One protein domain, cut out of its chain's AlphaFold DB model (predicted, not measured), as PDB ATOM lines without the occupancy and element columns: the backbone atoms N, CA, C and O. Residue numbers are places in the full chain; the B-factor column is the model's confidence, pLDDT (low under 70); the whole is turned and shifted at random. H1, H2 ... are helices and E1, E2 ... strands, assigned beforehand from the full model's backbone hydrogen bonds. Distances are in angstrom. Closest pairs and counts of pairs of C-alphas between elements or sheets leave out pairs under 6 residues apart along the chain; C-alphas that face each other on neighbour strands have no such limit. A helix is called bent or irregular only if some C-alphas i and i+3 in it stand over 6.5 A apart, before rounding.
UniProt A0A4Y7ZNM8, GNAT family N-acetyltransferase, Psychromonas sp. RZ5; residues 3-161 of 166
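What this domain is: This is residues 3 to 161 of the 166 residues of the protein "GNAT family N-acetyltransferase" of Psychromonas sp. RZ5 (UniProt A0A4Y7ZNM8). A long, twisted sheet of six strands runs the length of the domain, with helices on both faces: the helical hairpin H1 and H2 on one face, H3 and H4 on the other. E5, the longest strand, joins the two ends of the sheet: E3, E2 and E1 continue it at one end, and E4 makes a hairpin with E5 at the far end, where H5 lies over E5. The printed part has 159 residues with five named helices and six named strands, in the order E1, H1, H2, E2, E3, E4, E5, H3, E6, H4, H5. The sheet is branched at E5, and its neighbour pairs are antiparallel except E5 and E6, which are parallel; the class is mixed, helices and strands. The whole is compact, with a radius of gyration of the C-alphas of 15.6 A and spans of 51 by 34 by 30 A.

Where its parts are: E1, residues 3 to 8, begins at C-alpha 3 (169.968, 160.270, 157.381). H1 is residues 13 to 20, and H2, residues 24 to 36, is 18.1 A long. E2, residues 44 to 52, is 26.0 A long; E3, residues 55 to 64, is 25.6 A long and bends by 55 degrees at residue 58. E4 is residues 72 to 75. E5, residues 78 to 90, is 37.8 A long, from C-alpha 78 (169.444, 119.418, 151.149). H3, residues 99 to 117, is 25.8 A long, with a kink of 33 degrees near residue 108; it is only just irregular, C-alphas 110 and 113 being 6.7 A apart. E6 is residues 123 to 128. H4, residues 130 to 136, is only just irregular, with C-alphas 131 and 134 6.51 A apart. H5, residues 156 to 161, ends at C-alpha 161 (169.908, 122.100, 160.296).

How they stand to each other: E1 and E2 are antiparallel, with N 5 and O 49 3.0 A apart, within hydrogen-bond range. On the other side of E2 is E3, in a hairpin with it; N 48 and O 60 are 2.9 A apart. E3 and E5 are antiparallel, with N 61 and O 87 at 2.9 A. E3 and E4 lie on one side of E5 and E6 on the other side; N 73 and O 80 of the hairpin E4 and E5 are 2.8 A apart, and N 83 and O 125 of E5 and E6 2.8 A. E5, H3 and E6 form a strand-helix-strand unit, two parallel neighbour strands with a helix between, its crossover right-handed. H1 and H2 touch, a helical hairpin at a shallow tilt of 20 degrees, opposite ways; their closest C-alphas are those of Gly 20 and Trp 27, 4.0 A apart. On the opposite face, the closest C-alphas of H3 and E3 are those of Leu 103 and Ser 60, 5.9 A apart. H3, with residues 100 to 108 alone, touches H4, only just about perpendicular at 72 degrees; the closest C-alphas are those of Ser 101 and Leu 135, 5.8 A apart. H5 is on the sheet at a height of 8.7 A and touches no helix. Every O i to N i+4 pair is within hydrogen-bond range in H5, against 2 of 4 in H1, 8 of 9 in H2, 12 of 15 in H3 and 1 of 3 in H4, where 3 of 4 O i to N i+3 pairs are.

The domain as a whole: The two C-alphas farthest apart, those of Asp 53 and Lys 76, are 52.0 A apart. The printed part has no cut. The link from H4 to H5, residues 137 to 155, is long; within it residues 146 to 147 pair in parallel with residues 126 to 127 of E6. The mean pLDDT of the printed part is 92.7, and residues 20 to 21 are under 70.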
ATOM      1  N   ARG A   3     169.861 160.741 158.775       97.38
ATOM      2  CA  ARG A   3     169.968 160.270 157.381       97.38
ATOM      3  C   ARG A   3     170.567 158.866 157.311       97.38
ATOM      4  O   ARG A   3     171.532 158.571 158.012       97.38
ATOM      5  N   PHE A   4     170.006 158.020 156.447       97.75
ATOM      6  CA  PHE A   4     170.590 156.726 156.090       97.75
ATOM      7  C   PHE A   4     171.229 156.792 154.710       97.75
ATOM      8  O   PHE A   4     170.724 157.479 153.826       97.75
ATOM      9  N   GLU A   5     172.295 156.027 154.523       97.69
ATOM     10  CA  GLU A   5     172.926 155.821 153.222       97.69
ATOM     11  C   GLU A   5     173.305 154.351 153.071       97.69
ATOM     12  O   GLU A   5     173.736 153.727 154.039       97.69
ATOM     13  N   ILE A   6     173.129 153.801 151.872       97.00
ATOM     14  CA  ILE A   6     173.473 152.416 151.556       97.00
ATOM     15  C   ILE A   6     174.603 152.450 150.529       97.00
ATOM     16  O   ILE A   6     174.473 153.112 149.501       97.00
ATOM     17  N   CYS A   7     175.710 151.770 150.822       96.12
ATOM     18  CA  CYS A   7     176.856 151.635 149.923       96.12
ATOM     19  C   CYS A   7     177.458 150.234 150.036       96.12
ATOM     20  O   CYS A   7     177.300 149.558 151.053       96.12
ATOM     21  N   ASN A   8     178.218 149.831 149.022       95.62
ATOM     22  CA  ASN A   8     179.202 148.774 149.196       95.62
ATOM     23  C   ASN A   8     180.455 149.385 149.843       95.62
ATOM     24  O   ASN A   8     180.893 150.463 149.443       95.62
ATOM     25  N   ALA A   9     181.048 148.704 150.825       93.44
ATOM     26  CA  ALA A   9     182.199 149.207 151.566       93.44
ATOM     27  C   ALA A   9     183.367 149.589 150.651       93.44
ATOM     28  O   ALA A   9     184.097 150.509 150.994       93.44
ATOM     29  N   LYS A  10     183.517 148.965 149.475       92.62
ATOM     30  CA  LYS A  10     184.530 149.332 148.475       92.62
ATOM     31  C   LYS A  10     184.480 150.819 148.105       92.62
ATOM     32  O   LYS A  10     185.520 151.456 148.009       92.62
ATOM     33  N   SER A  11     183.287 151.402 147.961       92.50
ATOM     34  CA  SER A  11     183.131 152.815 147.584       92.50
ATOM     35  C   SER A  11     183.163 153.784 148.770       92.50
ATOM     36  O   SER A  11     183.086 154.991 148.571       92.50
ATOM     37  N   CYS A  12     183.197 153.278 150.006       92.00
ATOM     38  CA  CYS A  12     183.090 154.079 151.229       92.00
ATOM     39  C   CYS A  12     184.092 153.641 152.324       92.00
ATOM     40  O   CYS A  12     183.924 153.986 153.493       92.00
ATOM     41  N   ALA A  13     185.148 152.896 151.966       91.38
ATOM     42  CA  ALA A  13     186.076 152.271 152.914       91.38
ATOM     43  C   ALA A  13     186.852 153.299 153.750       91.38
ATOM     44  O   ALA A  13     186.979 153.128 154.962       91.38
ATOM     45  N   GLU A  14     187.315 154.391 153.131       88.06
ATOM     46  CA  GLU A  14     188.048 155.461 153.823       88.06
ATOM     47  C   GLU A  14     187.209 156.126 154.923       88.06
ATOM     48  O   GLU A  14     187.674 156.319 156.047       88.06
ATOM     49  N   GLU A  15     185.937 156.411 154.635       89.75
ATOM     50  CA  GLU A  15     185.002 156.972 155.612       89.75
ATOM     51  C   GLU A  15     184.763 155.993 156.777       89.75
ATOM     52  O   GLU A  15     184.724 156.383 157.949       89.75
ATOM     53  N   LEU A  16     184.652 154.696 156.475       89.75
ATOM     54  CA  LEU A  16     184.412 153.651 157.470       89.75
ATOM     55  C   LEU A  16     185.642 153.362 158.346       89.75
ATOM     56  O   LEU A  16     185.484 153.017 159.524       89.75
ATOM     57  N   LEU A  17     186.863 153.567 157.836       84.88
ATOM     58  CA  LEU A  17     188.108 153.447 158.607       84.88
ATOM     59  C   LEU A  17     188.144 154.397 159.808       84.88
ATOM     60  O   LEU A  17     188.618 154.003 160.882       84.88
ATOM     61  N   ALA A  18     187.581 155.603 159.673       75.81
ATOM     62  CA  ALA A  18     187.495 156.577 160.763       75.81
ATOM     63  C   ALA A  18     186.705 156.035 161.970       75.81
ATOM     64  O   ALA A  18     187.021 156.344 163.122       75.81
ATOM     65  N   LEU A  19     185.722 155.162 161.722       74.81
ATOM     66  CA  LEU A  19     184.965 154.457 162.757       74.81
ATOM     67  C   LEU A  19     185.532 153.081 163.114       74.81
ATOM     68  O   LEU A  19     185.216 152.545 164.181       74.81
ATOM     69  N   GLY A  20     186.377 152.505 162.260       63.25
ATOM     70  CA  GLY A  20     186.940 151.169 162.435       63.25
ATOM     71  C   GLY A  20     187.703 151.000 163.752       63.25
ATOM     72  O   GLY A  20     187.598 149.948 164.374       63.25
ATOM     73  N   LYS A  21     188.358 152.041 164.289       66.06
ATOM     74  CA  LYS A  21     189.055 151.955 165.595       66.06
ATOM     75  C   LYS A  21     188.137 151.563 166.768       66.06
ATOM     76  O   LYS A  21     188.613 151.098 167.797       66.06
ATOM     77  N   ILE A  22     186.819 151.714 166.621       74.50
ATOM     78  CA  ILE A  22     185.810 151.324 167.620       74.50
ATOM     79  C   ILE A  22     185.535 149.809 167.578       74.50
ATOM     80  O   ILE A  22     185.084 149.231 168.568       74.50
ATOM     81  N   ASN A  23     185.803 149.161 166.441       71.25
ATOM     82  CA  ASN A  23     185.708 147.721 166.235       71.25
ATOM     83  C   ASN A  23     186.849 147.252 165.318       71.25
ATOM     84  O   ASN A  23     186.701 147.223 164.094       71.25
ATOM     85  N   MET A  24     187.965 146.837 165.926       75.06
ATOM     86  CA  MET A  24     189.170 146.409 165.205       75.06
ATOM     87  C   MET A  24     188.908 145.340 164.138       75.06
ATOM     88  O   MET A  24     189.563 145.355 163.103       75.06
ATOM     89  N   LYS A  25     187.933 144.441 164.337       77.81
ATOM     90  CA  LYS A  25     187.612 143.414 163.334       77.81
ATOM     91  C   LYS A  25     187.129 144.037 162.020       77.81
ATOM     92  O   LYS A  25     187.542 143.599 160.955       77.81
ATOM     93  N   MET A  26     186.269 145.053 162.095       85.00
ATOM     94  CA  MET A  26     185.780 145.758 160.903       85.00
ATOM     95  C   MET A  26     186.844 146.685 160.324       85.00
ATOM     96  O   MET A  26     186.923 146.840 159.114       85.00
ATOM     97  N   TRP A  27     187.705 147.253 161.174       86.62
ATOM     98  CA  TRP A  27     188.833 148.058 160.714       86.62
ATOM     99  C   TRP A  27     189.745 147.290 159.753       86.62
ATOM    100  O   TRP A  27     190.015 147.802 158.675       86.62
ATOM    101  N   TYR A  28     190.128 146.049 160.083       87.19
ATOM    102  CA  TYR A  28     190.952 145.224 159.188       87.19
ATOM    103  C   TYR A  28     190.274 144.946 157.841       87.19
ATOM    104  O   TYR A  28     190.949 144.902 156.817       87.19
ATOM    105  N   LEU A  29     188.948 144.773 157.827       90.50
ATOM    106  CA  LEU A  29     188.189 144.585 156.588       90.50
ATOM    107  C   LEU A  29     188.288 145.830 155.696       90.50
ATOM    108  O   LEU A  29     188.542 145.709 154.499       90.50
ATOM    109  N   PHE A  30     188.114 147.022 156.270       91.81
ATOM    110  CA  PHE A  30     188.201 148.271 155.511       91.81
ATOM    111  C   PHE A  30     189.633 148.605 155.095       91.81
ATOM    112  O   PHE A  30     189.835 149.037 153.969       91.81
ATOM    113  N   GLU A  31     190.620 148.359 155.959       91.81
ATOM    114  CA  GLU A  31     192.038 148.551 155.630       91.81
ATOM    115  C   GLU A  31     192.431 147.655 154.451       91.81
ATOM    116  O   GLU A  31     193.030 148.117 153.479       91.81
ATOM    117  N   TRP A  32     192.010 146.388 154.487       92.56
ATOM    118  CA  TRP A  32     192.206 145.469 153.373       92.56
ATOM    119  C   TRP A  32     191.577 146.007 152.085       92.56
ATOM    120  O   TRP A  32     192.242 146.035 151.054       92.56
ATOM    121  N   LEU A  33     190.325 146.474 152.137       91.69
ATOM    122  CA  LEU A  33     189.658 147.073 150.977       91.69
ATOM    123  C   LEU A  33     190.412 148.286 150.432       91.69
ATOM    124  O   LEU A  33     190.566 148.392 149.222       91.69
ATOM    125  N   THR A  34     190.929 149.167 151.290       90.69
ATOM    126  CA  THR A  34     191.699 150.331 150.822       90.69
ATOM    127  C   THR A  34     193.027 149.957 150.169       90.69
ATOM    128  O   THR A  34     193.509 150.690 149.312       90.69
ATOM    129  N   LEU A  35     193.623 148.824 150.552       92.25
ATOM    130  CA  LEU A  35     194.908 148.368 150.014       92.25
ATOM    131  C   LEU A  35     194.766 147.475 148.776       92.25
ATOM    132  O   LEU A  35     195.673 147.432 147.947       92.25
ATOM    133  N   HIS A  36     193.662 146.737 148.669       91.69
ATOM    134  CA  HIS A  36     193.501 145.664 147.687       91.69
ATOM    135  C   HIS A  36     192.294 145.835 146.763       91.69
ATOM    136  O   HIS A  36     192.136 145.024 145.856       91.69
ATOM    137  N   ASP A  37     191.444 146.841 146.988       88.69
ATOM    138  CA  ASP A  37     190.231 147.167 146.217       88.69
ATOM    139  C   ASP A  37     189.138 146.070 146.200       88.69
ATOM    140  O   ASP A  37     188.014 146.293 145.744       88.69
ATOM    141  N   GLU A  38     189.429 144.878 146.729       90.06
ATOM    142  CA  GLU A  38     188.539 143.719 146.769       90.06
ATOM    143  C   GLU A  38     188.743 142.878 148.042       90.06
ATOM    144  O   GLU A  38     189.845 142.773 148.593       90.06
ATOM    145  N   LEU A  39     187.667 142.238 148.511       91.31
ATOM    146  CA  LEU A  39     187.731 141.238 149.579       91.31
ATOM    147  C   LEU A  39     187.997 139.843 149.007       91.31
ATOM    148  O   LEU A  39     187.750 139.540 147.841       91.31
ATOM    149  N   ARG A  40     188.498 138.953 149.865       87.19
ATOM    150  CA  ARG A  40     188.876 137.597 149.462       87.19
ATOM    151  C   ARG A  40     187.655 136.724 149.156       87.19
ATOM    152  O   ARG A  40     186.586 136.877 149.748       87.19
ATOM    153  N   HIS A  41     187.869 135.750 148.273       87.56
ATOM    154  CA  HIS A  41     186.919 134.675 147.959       87.56
ATOM    155  C   HIS A  41     185.550 135.156 147.448       87.56
ATOM    156  O   HIS A  41     184.550 134.478 147.649       87.56
ATOM    157  N   GLY A  42     185.495 136.322 146.797       88.00
ATOM    158  CA  GLY A  42     184.246 136.877 146.265       88.00
ATOM    159  C   GLY A  42     183.338 137.514 147.320       88.00
ATOM    160  O   GLY A  42     182.220 137.903 146.989       88.00
ATOM    161  N   THR A  43     183.806 137.651 148.567       94.19
ATOM    162  CA  THR A  43     183.060 138.347 149.623       94.19
ATOM    163  C   THR A  43     182.773 139.786 149.192       94.19
ATOM    164  O   THR A  43     183.642 140.464 148.652       94.19
ATOM    165  N   GLN A  44     181.570 140.274 149.463       95.25
ATOM    166  CA  GLN A  44     181.211 141.687 149.353       95.25
ATOM    167  C   GLN A  44     180.899 142.246 150.744       95.25
ATOM    168  O   GLN A  44     180.709 141.495 151.699       95.25
ATOM    169  N   ALA A  45     180.861 143.566 150.890       95.12
ATOM    170  CA  ALA A  45     180.524 144.202 152.158       95.12
ATOM    171  C   ALA A  45     179.436 145.249 151.930       95.12
ATOM    172  O   ALA A  45     179.725 146.382 151.560       95.12
ATOM    173  N   GLU A  46     178.184 144.862 152.150       97.19
ATOM    174  CA  GLU A  46     177.034 145.761 152.043       97.19
ATOM    175  C   GLU A  46     176.893 146.552 153.342       97.19
ATOM    176  O   GLU A  46     176.881 145.969 154.431       97.19
ATOM    177  N   VAL A  47     176.791 147.877 153.254       97.06
ATOM    178  CA  VAL A  47     176.817 148.773 154.414       97.06
ATOM    179  C   VAL A  47     175.591 149.669 154.420       97.06
ATOM    180  O   VAL A  47     175.293 150.344 153.439       97.06
ATOM    181  N   VAL A  48     174.924 149.744 155.573       97.94
ATOM    182  CA  VAL A  48     173.957 150.804 155.870       97.94
ATOM    183  C   VAL A  48     174.587 151.747 156.888       97.94
ATOM    184  O   VAL A  48     174.868 151.364 158.024       97.94
ATOM    185  N   LYS A  49     174.808 152.991 156.482       97.06
ATOM    186  CA  LYS A  49     175.375 154.078 157.282       97.06
ATOM    187  C   LYS A  49     174.264 154.921 157.898       97.06
ATOM    188  O   LYS A  49     173.227 155.142 157.272       97.06
ATOM    189  N   LEU A  50     174.483 155.403 159.118       97.00
ATOM    190  CA  LEU A  50     173.583 156.310 159.827       97.00
ATOM    191  C   LEU A  50     174.318 157.591 160.216       97.00
ATOM    192  O   LEU A  50     175.266 157.561 161.009       97.00
ATOM    193  N   TYR A  51     173.795 158.706 159.720       96.56
ATOM    194  CA  TYR A  51     174.277 160.048 159.993       96.56
ATOM    195  C   TYR A  51     173.327 160.802 160.921       96.56
ATOM    196  O   TYR A  51     172.103 160.705 160.788       96.56
ATOM    197  N   ILE A  52     173.906 161.579 161.834       95.69
ATOM    198  CA  ILE A  52     173.215 162.571 162.659       95.69
ATOM    199  C   ILE A  52     173.940 163.896 162.458       95.69
ATOM    200  O   ILE A  52     175.130 163.980 162.739       95.69
ATOM    201  N   ASP A  53     173.226 164.902 161.951       94.38
ATOM    202  CA  ASP A  53     173.779 166.236 161.663       94.38
ATOM    203  C   ASP A  53     175.030 166.164 160.766       94.38
ATOM    204  O   ASP A  53     176.073 166.733 161.069       94.38
ATOM    205  N   GLU A  54     174.920 165.391 159.677       92.38
ATOM    206  CA  GLU A  54     175.991 165.070 158.715       92.38
ATOM    207  C   GLU A  54     177.220 164.340 159.284       92.38
ATOM    208  O   GLU A  54     178.152 164.023 158.550       92.38
ATOM    209  N   GLN A  55     177.208 163.960 160.562       92.56
ATOM    210  CA  GLN A  55     178.241 163.117 161.154       92.56
ATOM    211  C   GLN A  55     177.853 161.638 161.063       92.56
ATOM    212  O   GLN A  55     176.777 161.254 161.518       92.56
ATOM    213  N   LEU A  56     178.743 160.779 160.556       93.38
ATOM    214  CA  LEU A  56     178.564 159.326 160.610       93.38
ATOM    215  C   LEU A  56     178.693 158.831 162.061       93.38
ATOM    216  O   LEU A  56     179.764 158.908 162.666       93.38
ATOM    217  N   VAL A  57     177.608 158.300 162.632       93.81
ATOM    218  CA  VAL A  57     177.565 157.897 164.055       93.81
ATOM    219  C   VAL A  57     177.448 156.391 164.266       93.81
ATOM    220  O   VAL A  57     177.741 155.885 165.356       93.81
ATOM    221  N   ALA A  58     176.982 155.662 163.255       94.38
ATOM    222  CA  ALA A  58     176.797 154.222 163.314       94.38
ATOM    223  C   ALA A  58     176.708 153.615 161.909       94.38
ATOM    224  O   ALA A  58     176.347 154.300 160.955       94.38
ATOM    225  N   TYR A  59     176.978 152.317 161.803       95.38
ATOM    226  CA  TYR A  59     176.692 151.537 160.604       95.38
ATOM    227  C   TYR A  59     176.323 150.091 160.953       95.38
ATOM    228  O   TYR A  59     176.697 149.569 162.013       95.38
ATOM    229  N   SER A  60     175.595 149.442 160.052       96.19
ATOM    230  CA  SER A  60     175.508 147.987 159.960       96.19
ATOM    231  C   SER A  60     176.207 147.520 158.691       96.19
ATOM    232  O   SER A  60     176.203 148.220 157.683       96.19
ATOM    233  N   LEU A  61     176.845 146.358 158.764       95.88
ATOM    234  CA  LEU A  61     177.589 145.764 157.660       95.88
ATOM    235  C   LEU A  61     177.201 144.297 157.533       95.88
ATOM    236  O   LEU A  61     177.211 143.579 158.531       95.88
ATOM    237  N   LEU A  62     176.887 143.858 156.321       97.50
ATOM    238  CA  LEU A  62     176.769 142.453 155.964       97.50
ATOM    239  C   LEU A  62     178.025 142.059 155.185       97.50
ATOM    240  O   LEU A  62     178.245 142.560 154.084       97.50
ATOM    241  N   GLU A  63     178.833 141.160 155.750       95.81
ATOM    242  CA  GLU A  63     179.809 140.402 154.964       95.81
ATOM    243  C   GLU A  63     178.998 139.478 154.053       95.81
ATOM    244  O   GLU A  63     178.507 138.452 154.512       95.81
ATOM    245  N   ASN A  64     178.765 139.895 152.815       96.88
ATOM    246  CA  ASN A  64     177.904 139.215 151.862       96.88
ATOM    247  C   ASN A  64     178.693 138.103 151.159       96.88
ATOM    248  O   ASN A  64     179.723 138.349 150.529       96.88
ATOM    249  N   TYR A  65     178.186 136.883 151.284       97.25
ATOM    250  CA  TYR A  65     178.797 135.660 150.781       97.25
ATOM    251  C   TYR A  65     178.065 135.064 149.574       97.25
ATOM    252  O   TYR A  65     178.281 133.908 149.225       97.25
ATOM    253  N   GLU A  66     177.202 135.834 148.913       96.00
ATOM    254  CA  GLU A  66     176.402 135.379 147.772       96.00
ATOM    255  C   GLU A  66     177.247 134.720 146.667       96.00
ATOM    256  O   GLU A  66     176.853 133.694 146.115       96.00
ATOM    257  N   ALA A  67     178.438 135.264 146.395       94.50
ATOM    258  CA  ALA A  67     179.379 134.735 145.407       94.50
ATOM    259  C   ALA A  67     180.383 133.704 145.974       94.50
ATOM    260  O   ALA A  67     181.200 133.164 145.225       94.50
ATOM    261  N   CYS A  68     180.351 133.420 147.281       93.38
ATOM    262  CA  CYS A  68     181.300 132.533 147.954       93.38
ATOM    263  C   CYS A  68     180.833 131.070 147.880       93.38
ATOM    264  O   CYS A  68     179.967 130.626 148.636       93.38
ATOM    265  N   THR A  69     181.428 130.279 146.989       90.88
ATOM    266  CA  THR A  69     181.043 128.869 146.792       90.88
ATOM    267  C   THR A  69     181.388 127.967 147.981       90.88
ATOM    268  O   THR A  69     180.711 126.965 148.202       90.88
ATOM    269  N   ASP A  70     182.378 128.338 148.798       91.38
ATOM    270  CA  ASP A  70     182.750 127.641 150.038       91.38
ATOM    271  C   ASP A  70     181.707 127.796 151.162       91.38
ATOM    272  O   ASP A  70     181.794 127.128 152.195       91.38
ATOM    273  N   LYS A  71     180.696 128.652 150.961       94.12
ATOM    274  CA  LYS A  71     179.578 128.885 151.889       94.12
ATOM    275  C   LYS A  71     178.323 128.084 151.551       94.12
ATOM    276  O   LYS A  71     177.296 128.227 152.219       94.12
ATOM    277  N   ILE A  72     178.417 127.203 150.557       94.81
ATOM    278  CA  ILE A  72     177.362 126.271 150.168       94.81
ATOM    279  C   ILE A  72     177.691 124.890 150.734       94.81
ATOM    280  O   ILE A  72     178.776 124.348 150.520       94.81
ATOM    281  N   LYS A  73     176.741 124.290 151.455       94.81
ATOM    282  CA  LYS A  73     176.908 122.978 152.080       94.81
ATOM    283  C   LYS A  73     175.724 122.062 151.810       94.81
ATOM    284  O   LYS A  73     174.588 122.368 152.166       94.81
ATOM    285  N   SER A  74     176.014 120.876 151.284       94.88
ATOM    286  CA  SER A  74     175.042 119.787 151.187       94.88
ATOM    287  C   SER A  74     175.016 118.974 152.480       94.88
ATOM    288  O   SER A  74     176.052 118.509 152.958       94.88
ATOM    289  N   PHE A  75     173.830 118.774 153.051       94.06
ATOM    290  CA  PHE A  75     173.632 117.935 154.232       94.06
ATOM    291  C   PHE A  75     172.320 117.157 154.121       94.06
ATOM    292  O   PHE A  75     171.257 117.751 153.948       94.06
ATOM    293  N   LYS A  76     172.399 115.821 154.212       93.12
ATOM    294  CA  LYS A  76     171.248 114.900 154.091       93.12
ATOM    295  C   LYS A  76     170.360 115.196 152.865       93.12
ATOM    296  O   LYS A  76     169.139 115.235 152.968       93.12
ATOM    297  N   GLY A  77     170.984 115.448 151.710       92.00
ATOM    298  CA  GLY A  77     170.285 115.699 150.440       92.00
ATOM    299  C   GLY A  77     169.671 117.097 150.284       92.00
ATOM    300  O   GLY A  77     169.022 117.347 149.275       92.00
ATOM    301  N   ARG A  78     169.875 118.012 151.241       94.19
ATOM    302  CA  ARG A  78     169.444 119.418 151.149       94.19
ATOM    303  C   ARG A  78     170.645 120.350 151.031       94.19
ATOM    304  O   ARG A  78     171.694 120.077 151.617       94.19
ATOM    305  N   VAL A  79     170.469 121.452 150.306       95.81
ATOM    306  CA  VAL A  79     171.486 122.496 150.128       95.81
ATOM    307  C   VAL A  79     171.227 123.632 151.111       95.81
ATOM    308  O   VAL A  79     170.118 124.162 151.183       95.81
ATOM    309  N   TYR A  80     172.263 123.988 151.863       96.44
ATOM    310  CA  TYR A  80     172.293 125.103 152.800       96.44
ATOM    311  C   TYR A  80     173.281 126.149 152.294       96.44
ATOM    312  O   TYR A  80     174.400 125.793 151.923       96.44
ATOM    313  N   GLN A  81     172.887 127.418 152.306       96.94
ATOM    314  CA  GLN A  81     173.719 128.517 151.826       96.94
ATOM    315  C   GLN A  81     173.802 129.619 152.883       96.94
ATOM    316  O   GLN A  81     172.794 130.245 153.216       96.94
ATOM    317  N   ASP A  82     175.009 129.845 153.406       96.62
ATOM    318  CA  ASP A  82     175.301 130.993 154.266       96.62
ATOM    319  C   ASP A  82     175.525 132.222 153.386       96.62
ATOM    320  O   ASP A  82     176.510 132.306 152.657       96.62
ATOM    321  N   LEU A  83     174.586 133.160 153.430       97.62
ATOM    322  CA  LEU A  83     174.607 134.371 152.616       97.62
ATOM    323  C   LEU A  83     175.382 135.513 153.267       97.62
ATOM    324  O   LEU A  83     175.621 136.528 152.613       97.62
ATOM    325  N   GLY A  84     175.780 135.380 154.534       96.62
ATOM    326  CA  GLY A  84     176.622 136.390 155.146       96.62
ATOM    327  C   GLY A  84     176.535 136.521 156.652       96.62
ATOM    328  O   GLY A  84     175.606 136.044 157.306       96.62
ATOM    329  N   VAL A  85     177.497 137.262 157.204       95.94
ATOM    330  CA  VAL A  85     177.562 137.597 158.632       95.94
ATOM    331  C   VAL A  85     177.286 139.080 158.829       95.94
ATOM    332  O   VAL A  85     177.934 139.928 158.217       95.94
ATOM    333  N   ILE A  86     176.353 139.403 159.725       96.50
ATOM    334  CA  ILE A  86     175.993 140.789 160.028       96.50
ATOM    335  C   ILE A  86     176.702 141.345 161.266       96.50
ATOM    336  O   ILE A  86     176.768 140.713 162.327       96.50
ATOM    337  N   HIS A  87     177.158 142.590 161.140       94.31
ATOM    338  CA  HIS A  87     177.846 143.372 162.160       94.31
ATOM    339  C   HIS A  87     177.172 144.723 162.373       94.31
ATOM    340  O   HIS A  87     176.572 145.296 161.467       94.31
ATOM    341  N   PHE A  88     177.322 145.259 163.584       93.88
ATOM    342  CA  PHE A  88     176.827 146.581 163.960       93.88
ATOM    343  C   PHE A  88     177.902 147.349 164.716       93.88
ATOM    344  O   PHE A  88     178.507 146.825 165.658       93.88
ATOM    345  N   VAL A  89     178.088 148.616 164.359       92.50
ATOM    346  CA  VAL A  89     178.976 149.539 165.065       92.50
ATOM    347  C   VAL A  89     178.238 150.837 165.351       92.50
ATOM    348  O   VAL A  89     177.507 151.372 164.526       92.50
ATOM    349  N   THR A  90     178.418 151.349 166.564       92.44
ATOM    350  CA  THR A  90     177.880 152.641 166.997       92.44
ATOM    351  C   THR A  90     178.936 153.348 167.827       92.44
ATOM    352  O   THR A  90     179.487 152.761 168.776       92.44
ATOM    353  N   VAL A  91     179.189 154.611 167.485       91.88
ATOM    354  CA  VAL A  91     180.092 155.496 168.220       91.88
ATOM    355  C   VAL A  91     179.662 155.564 169.688       91.88
ATOM    356  O   VAL A  91     178.469 155.728 169.948       91.88
ATOM    357  N   PRO A  92     180.581 155.427 170.669       91.88
ATOM    358  CA  PRO A  92     180.240 155.374 172.091       91.88
ATOM    359  C   PRO A  92     179.249 156.442 172.570       91.88
ATOM    360  O   PRO A  92     178.272 156.091 173.230       91.88
ATOM    361  N   ALA A  93     179.440 157.702 172.166       92.75
ATOM    362  CA  ALA A  93     178.575 158.834 172.528       92.75
ATOM    363  C   ALA A  93     177.129 158.734 171.990       92.75
ATOM    364  O   ALA A  93     176.218 159.397 172.487       92.75
ATOM    365  N   TYR A  94     176.900 157.880 170.991       93.75
ATOM    366  CA  TYR A  94     175.608 157.679 170.334       93.75
ATOM    367  C   TYR A  94     174.963 156.325 170.692       93.75
ATOM    368  O   TYR A  94     173.906 155.969 170.169       93.75
ATOM    369  N   ARG A  95     175.557 155.550 171.612       93.56
ATOM    370  CA  ARG A  95     174.990 154.277 172.091       93.56
ATOM    371  C   ARG A  95     173.766 154.504 172.983       93.56
ATOM    372  O   ARG A  95     173.584 155.570 173.555       93.56
ATOM    373  N   LYS A  96     172.939 153.458 173.126       92.69
ATOM    374  CA  LYS A  96     171.687 153.454 173.916       92.69
ATOM    375  C   LYS A  96     170.612 154.447 173.433       92.69
ATOM    376  O   LYS A  96     169.651 154.686 174.146       92.69
ATOM    377  N   LYS A  97     170.732 154.960 172.202       94.94
ATOM    378  CA  LYS A  97     169.755 155.861 171.559       94.94
ATOM    379  C   LYS A  97     168.862 155.171 170.511       94.94
ATOM    380  O   LYS A  97     168.236 155.832 169.700       94.94
ATOM    381  N   GLY A  98     168.852 153.835 170.469       95.31
ATOM    382  CA  GLY A  98     168.042 153.057 169.513       95.31
ATOM    383  C   GLY A  98     168.617 152.922 168.094       95.31
ATOM    384  O   GLY A  98     168.111 152.125 167.312       95.31
ATOM    385  N   TYR A  99     169.716 153.605 167.769       96.44
ATOM    386  CA  TYR A  99     170.300 153.620 166.420       96.44
ATOM    387  C   TYR A  99     170.687 152.253 165.852       96.44
ATOM    388  O   TYR A  99     170.449 151.995 164.678       96.44
ATOM    389  N   ALA A 100     171.222 151.349 166.676       96.12
ATOM    390  CA  ALA A 100     171.527 149.992 166.227       96.12
ATOM    391  C   ALA A 100     170.261 149.221 165.810       96.12
ATOM    392  O   ALA A 100     170.310 148.437 164.870       96.12
ATOM    393  N   SER A 101     169.123 149.462 166.473       97.38
ATOM    394  CA  SER A 101     167.842 148.855 166.089       97.38
ATOM    395  C   SER A 101     167.326 149.435 164.772       97.38
ATOM    396  O   SER A 101     166.866 148.675 163.928       97.38
ATOM    397  N   LEU A 102     167.454 150.752 164.561       97.88
ATOM    398  CA  LEU A 102     167.083 151.373 163.284       97.88
ATOM    399  C   LEU A 102     167.936 150.841 162.124       97.88
ATOM    400  O   LEU A 102     167.414 150.531 161.058       97.88
ATOM    401  N   LEU A 103     169.243 150.688 162.350       98.06
ATOM    402  CA  LEU A 103     170.159 150.084 161.382       98.06
ATOM    403  C   LEU A 103     169.834 148.617 161.099       98.06
ATOM    404  O   LEU A 103     169.993 148.179 159.965       98.06
ATOM    405  N   ALA A 104     169.397 147.857 162.107       98.38
ATOM    406  CA  ALA A 104     168.997 146.465 161.925       98.38
ATOM    407  C   ALA A 104     167.755 146.363 161.038       98.38
ATOM    408  O   ALA A 104     167.758 145.589 160.086       98.38
ATOM    409  N   GLU A 105     166.742 147.192 161.298       98.31
ATOM    410  CA  GLU A 105     165.535 147.244 160.473       98.31
ATOM    411  C   GLU A 105     165.864 147.629 159.028       98.31
ATOM    412  O   GLU A 105     165.477 146.931 158.093       98.31
ATOM    413  N   LYS A 106     166.657 148.690 158.834       98.44
ATOM    414  CA  LYS A 106     167.042 149.162 157.498       98.44
ATOM    415  C   LYS A 106     167.863 148.117 156.732       98.44
ATOM    416  O   LYS A 106     167.574 147.850 155.573       98.44
ATOM    417  N   MET A 107     168.832 147.478 157.387       98.50
ATOM    418  CA  MET A 107     169.630 146.397 156.798       98.50
ATOM    419  C   MET A 107     168.782 145.169 156.455       98.50
ATOM    420  O   MET A 107     168.989 144.536 155.421       98.50
ATOM    421  N   TYR A 108     167.797 144.837 157.291       98.50
ATOM    422  CA  TYR A 108     166.883 143.751 156.984       98.50
ATOM    423  C   TYR A 108     166.024 144.057 155.756       98.50
ATOM    424  O   TYR A 108     166.016 143.256 154.826       98.50
ATOM    425  N   GLN A 109     165.334 145.201 155.728       98.38
ATOM    426  CA  GLN A 109     164.386 145.512 154.654       98.38
ATOM    427  C   GLN A 109     165.067 145.741 153.302       98.38
ATOM    428  O   GLN A 109     164.551 145.279 152.289       98.38
ATOM    429  N   GLU A 110     166.210 146.429 153.284       98.06
ATOM    430  CA  GLU A 110     166.820 146.911 152.036       98.06
ATOM    431  C   GLU A 110     167.879 145.953 151.473       98.06
ATOM    432  O   GLU A 110     168.136 145.967 150.275       98.06
ATOM    433  N   VAL A 111     168.496 145.116 152.318       98.06
ATOM    434  CA  VAL A 111     169.629 144.264 151.913       98.06
ATOM    435  C   VAL A 111     169.320 142.785 152.127       98.06
ATOM    436  O   VAL A 111     169.249 142.017 151.170       98.06
ATOM    437  N   ILE A 112     169.093 142.364 153.374       98.38
ATOM    438  CA  ILE A 112     169.002 140.934 153.717       98.38
ATOM    439  C   ILE A 112     167.729 140.291 153.164       98.38
ATOM    440  O   ILE A 112     167.776 139.174 152.655       98.38
ATOM    441  N   LYS A 113     166.577 140.958 153.270       98.19
ATOM    442  CA  LYS A 113     165.298 140.405 152.814       98.19
ATOM    443  C   LYS A 113     165.272 140.208 151.290       98.19
ATOM    444  O   LYS A 113     164.909 139.103 150.880       98.19
ATOM    445  N   PRO A 114     165.689 141.181 150.452       97.88
ATOM    446  CA  PRO A 114     165.862 140.950 149.019       97.88
ATOM    447  C   PRO A 114     166.870 139.841 148.707       97.88
ATOM    448  O   PRO A 114     166.587 139.005 147.854       97.88
ATOM    449  N   LEU A 115     168.004 139.792 149.417       97.88
ATOM    450  CA  LEU A 115     169.029 138.762 149.228       97.88
ATOM    451  C   LEU A 115     168.474 137.352 149.491       97.88
ATOM    452  O   LEU A 115     168.597 136.476 148.643       97.88
ATOM    453  N   LEU A 116     167.783 137.145 150.614       97.50
ATOM    454  CA  LEU A 116     167.147 135.864 150.945       97.50
ATOM    455  C   LEU A 116     166.062 135.461 149.937       97.50
ATOM    456  O   LEU A 116     165.893 134.278 149.655       97.50
ATOM    457  N   ALA A 117     165.320 136.428 149.389       97.12
ATOM    458  CA  ALA A 117     164.245 136.163 148.434       97.12
ATOM    459  C   ALA A 117     164.743 135.621 147.082       97.12
ATOM    460  O   ALA A 117     163.959 135.008 146.361       97.12
ATOM    461  N   ARG A 118     166.030 135.802 146.746       96.94
ATOM    462  CA  ARG A 118     166.647 135.259 145.522       96.94
ATOM    463  C   ARG A 118     166.864 133.743 145.559       96.94
ATOM    464  O   ARG A 118     167.118 133.151 144.516       96.94
ATOM    465  N   TYR A 119     166.737 133.122 146.731       95.25
ATOM    466  CA  TYR A 119     167.079 131.719 146.964       95.25
ATOM    467  C   TYR A 119     165.893 130.908 147.519       95.25
ATOM    468  O   TYR A 119     165.984 130.373 148.624       95.25
ATOM    469  N   PRO A 120     164.763 130.803 146.790       92.06
ATOM    470  CA  PRO A 120     163.586 130.076 147.269       92.06
ATOM    471  C   PRO A 120     163.782 128.551 147.311       92.06
ATOM    472  O   PRO A 120     163.120 127.879 148.099       92.06
ATOM    473  N   ASP A 121     164.693 128.015 146.493       92.62
ATOM    474  CA  ASP A 121     164.862 126.569 146.282       92.62
ATOM    475  C   ASP A 121     165.923 125.926 147.191       92.62
ATOM    476  O   ASP A 121     166.134 124.711 147.161       92.62
ATOM    477  N   VAL A 122     166.607 126.727 148.009       93.94
ATOM    478  CA  VAL A 122     167.637 126.263 148.949       93.94
ATOM    479  C   VAL A 122     167.378 126.811 150.347       93.94
ATOM    480  O   VAL A 122     166.624 127.763 150.542       93.94
ATOM    481  N   ILE A 123     168.028 126.225 151.353       95.94
ATOM    482  CA  ILE A 123     167.956 126.728 152.727       95.94
ATOM    483  C   ILE A 123     168.994 127.838 152.882       95.94
ATOM    484  O   ILE A 123     170.123 127.610 153.325       95.94
ATOM    485  N   ALA A 124     168.611 129.040 152.463       97.25
ATOM    486  CA  ALA A 124     169.437 130.230 152.558       97.25
ATOM    487  C   ALA A 124     169.239 130.949 153.901       97.25
ATOM    488  O   ALA A 124     168.109 131.140 154.362       97.25
ATOM    489  N   TYR A 125     170.336 131.361 154.533       97.56
ATOM    490  CA  TYR A 125     170.307 132.033 155.829       97.56
ATOM    491  C   TYR A 125     171.416 133.072 155.955       97.56
ATOM    492  O   TYR A 125     172.399 133.051 155.220       97.56
ATOM    493  N   VAL A 126     171.268 133.967 156.928       97.69
ATOM    494  CA  VAL A 126     172.339 134.859 157.386       97.69
ATOM    495  C   VAL A 126     172.694 134.548 158.833       97.69
ATOM    496  O   VAL A 126     171.889 134.011 159.600       97.69
ATOM    497  N   THR A 127     173.900 134.923 159.228       96.94
ATOM    498  CA  THR A 127     174.426 134.697 160.568       96.94
ATOM    499  C   THR A 127     174.522 136.010 161.339       96.94
ATOM    500  O   THR A 127     175.196 136.950 160.922       96.94
ATOM    501  N   ALA A 128     173.913 136.068 162.523       95.62
ATOM    502  CA  ALA A 128     174.146 137.133 163.498       95.62
ATOM    503  C   ALA A 128     174.932 136.584 164.690       95.62
ATOM    504  O   ALA A 128     174.678 135.477 165.158       95.62
ATOM    505  N   THR A 129     175.874 137.365 165.221       89.75
ATOM    506  CA  THR A 129     176.724 136.916 166.334       89.75
ATOM    507  C   THR A 129     176.663 137.859 167.533       89.75
ATOM    508  O   THR A 129     176.487 139.072 167.390       89.75
ATOM    509  N   GLY A 130     176.789 137.306 168.744       89.44
ATOM    510  CA  GLY A 130     176.838 138.076 169.990       89.44
ATOM    511  C   GLY A 130     175.711 139.110 170.103       89.44
ATOM    512  O   GLY A 130     174.529 138.776 170.059       89.44
ATOM    513  N   ARG A 131     176.073 140.395 170.209       90.38
ATOM    514  CA  ARG A 131     175.109 141.503 170.371       90.38
ATOM    515  C   ARG A 131     174.255 141.792 169.129       90.38
ATOM    516  O   ARG A 131     173.263 142.505 169.259       90.38
ATOM    517  N   ALA A 132     174.603 141.250 167.961       93.00
ATOM    518  CA  ALA A 132     173.797 141.383 166.747       93.00
ATOM    519  C   ALA A 132     172.540 140.497 166.778       93.00
ATOM    520  O   ALA A 132     171.526 140.858 166.188       93.00
ATOM    521  N   VAL A 133     172.575 139.372 167.504       94.88
ATOM    522  CA  VAL A 133     171.467 138.404 167.578       94.88
ATOM    523  C   VAL A 133     170.135 139.055 167.981       94.88
ATOM    524  O   VAL A 133     169.193 138.992 167.191       94.88
ATOM    525  N   PRO A 134     170.024 139.735 169.141       95.69
ATOM    526  CA  PRO A 134     168.754 140.332 169.548       95.69
ATOM    527  C   PRO A 134     168.319 141.499 168.652       95.69
ATOM    528  O   PRO A 134     167.138 141.829 168.635       95.69
ATOM    529  N   LEU A 135     169.244 142.151 167.936       96.88
ATOM    530  CA  LEU A 135     168.897 143.196 166.969       96.88
ATOM    531  C   LEU A 135     168.177 142.581 165.771       96.88
ATOM    532  O   LEU A 135     167.073 143.009 165.454       96.88
ATOM    533  N   MET A 136     168.758 141.533 165.184       97.81
ATOM    534  CA  MET A 136     168.185 140.858 164.019       97.81
ATOM    535  C   MET A 136     166.887 140.128 164.333       97.81
ATOM    536  O   MET A 136     165.944 140.201 163.559       97.81
ATOM    537  N   GLN A 137     166.772 139.491 165.499       96.38
ATOM    538  CA  GLN A 137     165.530 138.815 165.891       96.38
ATOM    539  C   GLN A 137     164.315 139.757 165.968       96.38
ATOM    540  O   GLN A 137     163.182 139.289 165.892       96.38
ATOM    541  N   ARG A 138     164.532 141.074 166.108       96.62
ATOM    542  CA  ARG A 138     163.461 142.078 166.151       96.62
ATOM    543  C   ARG A 138     163.047 142.624 164.783       96.62
ATOM    544  O   ARG A 138     162.024 143.291 164.730       96.62
ATOM    545  N   THR A 139     163.783 142.344 163.704       96.38
ATOM    546  CA  THR A 139     163.496 142.901 162.365       96.38
ATOM    547  C   THR A 139     162.405 142.138 161.611       96.38
ATOM    548  O   THR A 139     162.022 142.509 160.509       96.38
ATOM    549  N   GLY A 140     161.926 141.017 162.161       94.88
ATOM    550  CA  GLY A 140     160.963 140.141 161.489       94.88
ATOM    551  C   GLY A 140     161.588 139.123 160.531       94.88
ATOM    552  O   GLY A 140     160.852 138.403 159.857       94.88
ATOM    553  N   ILE A 141     162.923 139.006 160.487       97.12
ATOM    554  CA  ILE A 141     163.578 137.884 159.803       97.12
ATOM    555  C   ILE A 141     163.062 136.553 160.366       97.12
ATOM    556  O   ILE A 141     162.935 136.373 161.583       97.12
ATOM    557  N   LYS A 142     162.743 135.604 159.478       95.06
ATOM    558  CA  LYS A 142     162.267 134.284 159.897       95.06
ATOM    559  C   LYS A 142     163.364 133.576 160.686       95.06
ATOM    560  O   LYS A 142     164.534 133.621 160.308       95.06
ATOM    561  N   LYS A 143     162.983 132.853 161.744       92.00
ATOM    562  CA  LYS A 143     163.927 132.016 162.510       92.00
ATOM    563  C   LYS A 143     164.648 131.009 161.609       92.00
ATOM    564  O   LYS A 143     165.830 130.773 161.806       92.00
ATOM    565  N   THR A 144     163.965 130.517 160.574       92.62
ATOM    566  CA  THR A 144     164.507 129.614 159.548       92.62
ATOM    567  C   THR A 144     165.480 130.254 158.559       92.62
ATOM    568  O   THR A 144     165.992 129.569 157.684       92.62
ATOM    569  N   GLN A 145     165.775 131.546 158.707       96.12
ATOM    570  CA  GLN A 145     166.721 132.288 157.870       96.12
ATOM    571  C   GLN A 145     167.792 133.012 158.703       96.12
ATOM    572  O   GLN A 145     168.586 133.773 158.150       96.12
ATOM    573  N   LEU A 146     167.826 132.796 160.027       96.88
ATOM    574  CA  LEU A 146     168.759 133.454 160.940       96.88
ATOM    575  C   LEU A 146     169.465 132.437 161.841       96.88
ATOM    576  O   LEU A 146     168.872 131.885 162.767       96.88
ATOM    577  N   VAL A 147     170.769 132.277 161.639       95.88
ATOM    578  CA  VAL A 147     171.640 131.493 162.522       95.88
ATOM    579  C   VAL A 147     172.257 132.407 163.581       95.88
ATOM    580  O   VAL A 147     172.773 133.480 163.275       95.88
ATOM    581  N   THR A 148     172.220 131.984 164.848       93.25
ATOM    582  CA  THR A 148     172.662 132.808 165.994       93.25
ATOM    583  C   THR A 148     173.801 132.191 166.809       93.25
ATOM    584  O   THR A 148     174.424 132.871 167.622       93.25
ATOM    585  N   GLN A 149     174.099 130.907 166.591       85.75
ATOM    586  CA  GLN A 149     174.987 130.099 167.439       85.75
ATOM    587  C   GLN A 149     176.419 129.981 166.893       85.75
ATOM    588  O   GLN A 149     177.094 128.978 167.128       85.75
ATOM    589  N   PHE A 150     176.899 130.989 166.159       79.31
ATOM    590  CA  PHE A 150     178.176 130.936 165.432       79.31
ATOM    591  C   PHE A 150     179.385 130.565 166.317       79.31
ATOM    592  O   PHE A 150     180.129 129.653 165.967       79.31
ATOM    593  N   TYR A 151     179.532 131.206 167.485       76.56
ATOM    594  CA  TYR A 151     180.659 131.008 168.419       76.56
ATOM    595  C   TYR A 151     180.525 129.787 169.350       76.56
ATOM    596  O   TYR A 151     181.337 129.630 170.253       76.56
ATOM    597  N   SER A 152     179.496 128.952 169.189       80.19
ATOM    598  CA  SER A 152     179.351 127.732 169.998       80.19
ATOM    599  C   SER A 152     180.201 126.582 169.447       80.19
ATOM    600  O   SER A 152     180.490 126.553 168.253       80.19
ATOM    601  N   ASP A 153     180.504 125.575 170.264       86.25
ATOM    602  CA  ASP A 153     181.173 124.336 169.816       86.25
ATOM    603  C   ASP A 153     180.201 123.317 169.186       86.25
ATOM    604  O   ASP A 153     180.542 122.163 168.936       86.25
ATOM    605  N   LEU A 154     178.962 123.741 168.917       88.69
ATOM    606  CA  LEU A 154     177.930 122.905 168.317       88.69
ATOM    607  C   LEU A 154     178.284 122.496 166.879       88.69
ATOM    608  O   LEU A 154     178.936 123.230 166.124       88.69
ATOM    609  N   THR A 155     177.781 121.337 166.466       91.25
ATOM    610  CA  THR A 155     177.941 120.852 165.093       91.25
ATOM    611  C   THR A 155     177.133 121.694 164.104       91.25
ATOM    612  O   THR A 155     176.216 122.430 164.473       91.25
ATOM    613  N   PHE A 156     177.428 121.560 162.806       90.25
ATOM    614  CA  PHE A 156     176.621 122.188 161.752       90.25
ATOM    615  C   PHE A 156     175.136 121.804 161.849       90.25
ATOM    616  O   PHE A 156     174.268 122.658 161.703       90.25
ATOM    617  N   GLU A 157     174.843 120.534 162.140       92.62
ATOM    618  CA  GLU A 157     173.465 120.065 162.286       92.62
ATOM    619  C   GLU A 157     172.742 120.792 163.427       92.62
ATOM    620  O   GLU A 157     171.621 121.258 163.258       92.62
ATOM    621  N   GLN A 158     173.414 120.979 164.561       90.81
ATOM    622  CA  GLN A 158     172.857 121.678 165.719       90.81
ATOM    623  C   GLN A 158     172.728 123.194 165.512       90.81
ATOM    624  O   GLN A 158     171.785 123.798 166.018       90.81
ATOM    625  N   LYS A 159     173.657 123.818 164.779       89.69
ATOM    626  CA  LYS A 159     173.665 125.271 164.533       89.69
ATOM    627  C   LYS A 159     172.711 125.709 163.429       89.69
ATOM    628  O   LYS A 159     172.191 126.819 163.495       89.69
ATOM    629  N   VAL A 160     172.546 124.874 162.406       89.94
ATOM    630  CA  VAL A 160     171.918 125.254 161.135       89.94
ATOM    631  C   VAL A 160     170.756 124.327 160.805       89.94
ATOM    632  O   VAL A 160     169.637 124.782 160.633       89.94
ATOM    633  N   VAL A 161     170.960 123.014 160.773       89.94
ATOM    634  CA  VAL A 161     169.908 122.100 160.296       89.94
ATOM    635  C   VAL A 161     168.709 122.094 161.241       89.94
ATOM    636  O   VAL A 161     167.597 122.373 160.807       89.94
TER     637      VAL A 161